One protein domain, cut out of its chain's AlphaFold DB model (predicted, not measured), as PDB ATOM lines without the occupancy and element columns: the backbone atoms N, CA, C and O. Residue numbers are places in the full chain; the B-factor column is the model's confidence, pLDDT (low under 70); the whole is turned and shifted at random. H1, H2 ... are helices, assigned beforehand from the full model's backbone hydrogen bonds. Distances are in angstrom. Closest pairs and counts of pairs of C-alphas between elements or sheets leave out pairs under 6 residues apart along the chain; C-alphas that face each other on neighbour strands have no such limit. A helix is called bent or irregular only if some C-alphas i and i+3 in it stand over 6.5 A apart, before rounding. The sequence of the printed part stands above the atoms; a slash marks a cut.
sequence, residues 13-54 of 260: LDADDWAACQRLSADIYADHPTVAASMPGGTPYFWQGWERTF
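This is residues 13 to 54 of the 260 residues of an uncharacterized protein of Pseudomonas salomonii (UniProt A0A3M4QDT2). One long helix, H1, makes one arm of a U; the short helix H2 turns the corner at its last residues, and residues 39 to 47 with the small helix H3 make the other arm, folding back so that H3 comes near the first part of H1. The printed part has 42 residues with three named helices, in the order H1, H2, H3 along the chain, and no named strand; the class is all helix. The whole is only just compact, close to loose, with a radius of gyration of the C-alphas of 10.6 A. Its C-alphas span 31 by 18 by 10 A, only just elongated.

Find C-alpha 15 at (213.823, 81.650, 151.289); here H1, residues 15 to 31, begins, and it runs 24.1 A to C-alpha 31 at (228.152, 84.683, 132.099). Past His 32 look at Pro 33, where H2, residues 33 to 38, begins; it measures 8.7 A from first to last C-alpha. Go on to Gln 48 for H3, residues 48 to 51, which measures 5.3 A and ends at C-alpha 51, (219.224, 89.141, 153.060). None of the three helices is bent or irregular.

Start from H1 and look at its residues 28 to 29, which alone touch H2. The two helices only just touch, with 3 pairs of C-alphas within 8 A, and they touch only at the corner by their link. Their closest C-alphas are those of Tyr 29 and Ala 36, 5.8 A apart. They run opposite ways at a steep tilt of 69 degrees, only just short of about perpendicular. Now go to Trp 18 in H1: H3 is close to H1 but not clearly touching, and the closest C-alphas of the two, those of Trp 18 and Glu 51, are 7.3 A apart. H2 and H3 are apart. In the backbones of H1 and H2, each O i to N i+4 pair is within hydrogen-bond range; H3, with 4 residues, is too short for any such pair, and its 1 pair of O i to N i+3 is not within range.

Look at Thr 34 and Phe 54 for the two C-alphas farthest apart, 31.7 A, while the first and last printed C-alphas, those of Leu 13 and Phe 54, are 12.2 A apart. The printed part runs from residue 13 to residue 54 with no cut. The link from H1 to H2 is tight, with 1 residue, and the link from H2 to H3 is short, with 9 residues. The mean pLDDT of the printed part is 78.3; the model's confidence is under 70 at residue 41 and at residues 48 to 54, of which 48 to 51 belong to H3.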
ATOM      1  N   LEU A  13     210.610  88.975 150.240       73.38
ATOM      2  CA  LEU A  13     211.239  87.798 149.645       73.38
ATOM      3  C   LEU A  13     211.278  86.657 150.673       73.38
ATOM      4  O   LEU A  13     211.700  86.873 151.822       73.38
ATOM      5  N   ASP A  14     210.832  85.470 150.269       72.88
ATOM      6  CA  ASP A  14     210.972  84.240 151.057       72.88
ATOM      7  C   ASP A  14     212.303  83.523 150.759       72.88
ATOM      8  O   ASP A  14     213.096  83.979 149.937       72.88
ATOM      9  N   ALA A  15     212.594  82.424 151.458       74.06
ATOM     10  CA  ALA A  15     213.823  81.650 151.289       74.06
ATOM     11  C   ALA A  15     214.059  81.218 149.831       74.06
ATOM     12  O   ALA A  15     215.185  81.320 149.348       74.06
ATOM     13  N   ASP A  16     213.004  80.813 149.122       78.38
ATOM     14  CA  ASP A  16     213.093  80.415 147.713       78.38
ATOM     15  C   ASP A  16     213.384  81.603 146.793       78.38
ATOM     16  O   ASP A  16     214.200  81.494 145.875       78.38
ATOM     17  N   ASP A  17     212.792  82.767 147.073       83.06
ATOM     18  CA  ASP A  17     213.073  83.987 146.317       83.06
ATOM     19  C   ASP A  17     214.520  84.446 146.532       83.06
ATOM     20  O   ASP A  17     215.196  84.857 145.587       83.06
ATOM     21  N   TRP A  18     215.027  84.341 147.765       83.12
ATOM     22  CA  TRP A  18     216.427  84.630 148.073       83.12
ATOM     23  C   TRP A  18     217.374  83.653 147.376       83.12
ATOM     24  O   TRP A  18     218.377  84.085 146.807       83.12
ATOM     25  N   ALA A  19     217.030  82.363 147.329       82.94
ATOM     26  CA  ALA A  19     217.788  81.369 146.575       82.94
ATOM     27  C   ALA A  19     217.778  81.667 145.064       82.94
ATOM     28  O   ALA A  19     218.805  81.517 144.399       82.94
ATOM     29  N   ALA A  20     216.654  82.139 144.519       86.81
ATOM     30  CA  ALA A  20     216.560  82.576 143.129       86.81
ATOM     31  C   ALA A  20     217.411  83.829 142.861       86.81
ATOM     32  O   ALA A  20     218.142  83.866 141.871       86.81
ATOM     33  N   CYS A  21     217.398  84.821 143.760       84.25
ATOM     34  CA  CYS A  21     218.291  85.980 143.685       84.25
ATOM     35  C   CYS A  21     219.766  85.564 143.725       84.25
ATOM     36  O   CYS A  21     220.571  86.102 142.966       84.25
ATOM     37  N   GLN A  22     220.114  84.586 144.566       85.31
ATOM     38  CA  GLN A  22     221.472  84.063 144.667       85.31
ATOM     39  C   GLN A  22     221.919  83.385 143.374       85.31
ATOM     40  O   GLN A  22     222.994  83.708 142.868       85.31
ATOM     41  N   ARG A  23     221.079  82.519 142.798       87.94
ATOM     42  CA  ARG A  23     221.351  81.871 141.506       87.94
ATOM     43  C   ARG A  23     221.514  82.898 140.391       87.94
ATOM     44  O   ARG A  23     222.566  82.940 139.772       87.94
ATOM     45  N   LEU A  24     220.561  83.818 140.246       89.56
ATOM     46  CA  LEU A  24     220.629  84.871 139.230       89.56
ATOM     47  C   LEU A  24     221.897  85.727 139.366       89.56
ATOM     48  O   LEU A  24     222.523  86.086 138.374       89.56
ATOM     49  N   SER A  25     222.294  86.064 140.596       86.88
ATOM     50  CA  SER A  25     223.520  86.833 140.823       86.88
ATOM     51  C   SER A  25     224.790  86.053 140.475       86.88
ATOM     52  O   SER A  25     225.749  86.657 139.993       86.88
ATOM     53  N   ALA A  26     224.791  84.733 140.686       85.75
ATOM     54  CA  ALA A  26     225.890  83.853 140.310       85.75
ATOM     55  C   ALA A  26     225.984  83.707 138.787       85.75
ATOM     56  O   ALA A  26     227.074  83.867 138.242       85.75
ATOM     57  N   ASP A  27     224.848  83.524 138.113       90.44
ATOM     58  CA  ASP A  27     224.764  83.409 136.654       90.44
ATOM     59  C   ASP A  27     225.235  84.706 135.978       90.44
ATOM     60  O   ASP A  27     226.092  84.689 135.101       90.44
ATOM     61  N   ILE A  28     224.781  85.873 136.453       87.44
ATOM     62  CA  ILE A  28     225.230  87.174 135.926       87.44
ATOM     63  C   ILE A  28     226.730  87.387 136.157       87.44
ATOM     64  O   ILE A  28     227.408  87.970 135.311       87.44
ATOM     65  N   TYR A  29     227.257  86.942 137.300       84.31
ATOM     66  CA  TYR A  29     228.683  87.055 137.589       84.31
ATOM     67  C   TYR A  29     229.535  86.168 136.671       84.31
ATOM     68  O   TYR A  29     230.612  86.593 136.256       84.31
ATOM     69  N   ALA A  30     229.055  84.962 136.355       85.75
ATOM     70  CA  ALA A  30     229.755  83.994 135.516       85.75
ATOM     71  C   ALA A  30     229.654  84.332 134.020       85.75
ATOM     72  O   ALA A  30     230.673  84.383 133.331       85.75
ATOM     73  N   ASP A  31     228.445  84.622 133.535       91.75
ATOM     74  CA  ASP A  31     228.152  84.683 132.099       91.75
ATOM     75  C   ASP A  31     228.128  86.116 131.545       91.75
ATOM     76  O   ASP A  31     228.262  86.335 130.337       91.75
ATOM     77  N   HIS A  32     227.989  87.129 132.411       88.75
ATOM     78  CA  HIS A  32     227.811  88.525 132.000       88.75
ATOM     79  C   HIS A  32     228.680  89.517 132.803       88.75
ATOM     80  O   HIS A  32     228.159  90.438 133.446       88.75
ATOM     81  N   PRO A  33     230.024  89.423 132.720       84.00
ATOM     82  CA  PRO A  33     230.941  90.243 133.520       84.00
ATOM     83  C   PRO A  33     230.841  91.748 133.225       84.00
ATOM     84  O   PRO A  33     231.018  92.576 134.119       84.00
ATOM     85  N   THR A  34     230.505  92.126 131.988       86.81
ATOM     86  CA  THR A  34     230.277  93.528 131.603       86.81
ATOM     87  C   THR A  34     229.034  94.106 132.282       86.81
ATOM     88  O   THR A  34     229.053  95.244 132.752       86.81
ATOM     89  N   VAL A  35     227.973  93.304 132.407       85.56
ATOM     90  CA  VAL A  35     226.750  93.679 133.123       85.56
ATOM     91  C   VAL A  35     227.025  93.740 134.624       85.56
ATOM     92  O   VAL A  35     226.651  94.724 135.261       85.56
ATOM     93  N   ALA A  36     227.749  92.765 135.182       82.12
ATOM     94  CA  ALA A  36     228.139  92.748 136.592       82.12
ATOM     95  C   ALA A  36     228.928  94.006 136.999       82.12
ATOM     96  O   ALA A  36     228.644  94.603 138.039       82.12
ATOM     97  N   ALA A  37     229.857  94.461 136.151       80.44
ATOM     98  CA  ALA A  37     230.626  95.683 136.385       80.44
ATOM     99  C   ALA A  37     229.771  96.964 136.334       80.44
ATOM    100  O   ALA A  37     230.091  97.944 137.004       80.44
ATOM    101  N   SER A  38     228.672  96.956 135.573       82.44
ATOM    102  CA  SER A  38     227.747  98.093 135.466       82.44
ATOM    103  C   SER A  38     226.744  98.193 136.627       82.44
ATOM    104  O   SER A  38     226.037  99.195 136.759       82.44
ATOM    105  N   MET A  39     226.669  97.167 137.482       80.00
ATOM    106  CA  MET A  39     225.752  97.138 138.620       80.00
ATOM    107  C   MET A  39     226.222  98.029 139.786       80.00
ATOM    108  O   MET A  39     227.413  98.325 139.921       80.00
ATOM    109  N   PRO A  40     225.307  98.455 140.680       71.19
ATOM    110  CA  PRO A  40     225.657  99.264 141.845       71.19
ATOM    111  C   PRO A  40     226.717  98.580 142.720       71.19
ATOM    112  O   PRO A  40     226.488  97.494 143.242       71.19
ATOM    113  N   GLY A  41     227.871  99.229 142.899       69.38
ATOM    114  CA  GLY A  41     228.992  98.658 143.656       69.38
ATOM    115  C   GLY A  41     229.857  97.671 142.864       69.38
ATOM    116  O   GLY A  41     230.700  97.012 143.465       69.38
ATOM    117  N   GLY A  42     229.658  97.561 141.544       71.81
ATOM    118  CA  GLY A  42     230.458  96.719 140.649       71.81
ATOM    119  C   GLY A  42     230.284  95.219 140.883       71.81
ATOM    120  O   GLY A  42     231.139  94.435 140.479       71.81
ATOM    121  N   THR A  43     229.220  94.814 141.586       79.88
ATOM    122  CA  THR A  43     228.927  93.406 141.867       79.88
ATOM    123  C   THR A  43     227.422  93.128 141.784       79.88
ATOM    124  O   THR A  43     226.616  93.974 142.188       79.88
ATOM    125  N   PRO A  44     227.014  91.925 141.341       81.75
ATOM    126  CA  PRO A  44     225.614  91.508 141.355       81.75
ATOM    127  C   PRO A  44     225.109  91.134 142.759       81.75
ATOM    128  O   PRO A  44     223.914  90.927 142.948       81.75
ATOM    129  N   TYR A  45     225.996  91.110 143.760       78.44
ATOM    130  CA  TYR A  45     225.703  90.769 145.157       78.44
ATOM    131  C   TYR A  45     225.372  91.988 146.034       78.44
ATOM    132  O   TYR A  45     225.402  91.909 147.263       78.44
ATOM    133  N   PHE A  46     225.025  93.133 145.443       75.25
ATOM    134  CA  PHE A  46     224.722  94.356 146.199       75.25
ATOM    135  C   PHE A  46     223.589  94.185 147.232       75.25
ATOM    136  O   PHE A  46     223.552  94.894 148.241       75.25
ATOM    137  N   TRP A  47     222.683  93.231 146.996       75.56
ATOM    138  CA  TRP A  47     221.533  92.894 147.840       75.56
ATOM    139  C   TRP A  47     221.871  91.968 149.019       75.56
ATOM    140  O   TRP A  47     221.033  91.801 149.901       75.56
ATOM    141  N   GLN A  48     223.079  91.404 149.095       69.12
ATOM    142  CA  GLN A  48     223.465  90.453 150.149       69.12
ATOM    143  C   GLN A  48     223.376  91.064 151.563       69.12
ATOM    144  O   GLN A  48     223.046  90.391 152.538       69.12
ATOM    145  N   GLY A  49     223.601  92.378 151.679       64.75
ATOM    146  CA  GLY A  49     223.388  93.110 152.932       64.75
ATOM    147  C   GLY A  49     221.916  93.190 153.359       64.75
ATOM    148  O   GLY A  49     221.634  93.494 154.514       64.75
ATOM    149  N   TRP A  50     220.974  92.926 152.448       68.69
ATOM    150  CA  TRP A  50     219.536  92.958 152.716       68.69
ATOM    151  C   TRP A  50     218.972  91.597 153.133       68.69
ATOM    152  O   TRP A  50     218.073  91.542 153.974       68.69
ATOM    153  N   GLU A  51     219.539  90.507 152.623       62.31
ATOM    154  CA  GLU A  51     219.224  89.141 153.060       62.31
ATOM    155  C   GLU A  51     219.504  88.967 154.566       62.31
ATOM    156  O   GLU A  51     218.697  88.410 155.313       62.31
ATOM    157  N   ARG A  52     220.602  89.566 155.051       51.94
ATOM    158  CA  ARG A  52     221.013  89.541 156.465       51.94
ATOM    159  C   ARG A  52     220.293  90.552 157.368       51.94
ATOM    160  O   ARG A  52     220.591  90.611 158.555       51.94
ATOM    161  N   THR A  53     219.343  91.353 156.867       51.09
ATOM    162  CA  THR A  53     218.769  92.458 157.676       51.09
ATOM    163  C   THR A  53     217.854  92.013 158.818       51.09
ATOM    164  O   THR A  53     217.481  92.856 159.642       51.09
ATOM    165  N   PHE A  54     217.504  90.728 158.921       52.34
ATOM    166  CA  PHE A  54     217.005  90.172 160.183       52.34
ATOM    167  C   PHE A  54     218.194  89.880 161.105       52.34
ATOM    168  O   PHE A  54     218.472  88.744 161.474       52.34
TER     169      PHE A  54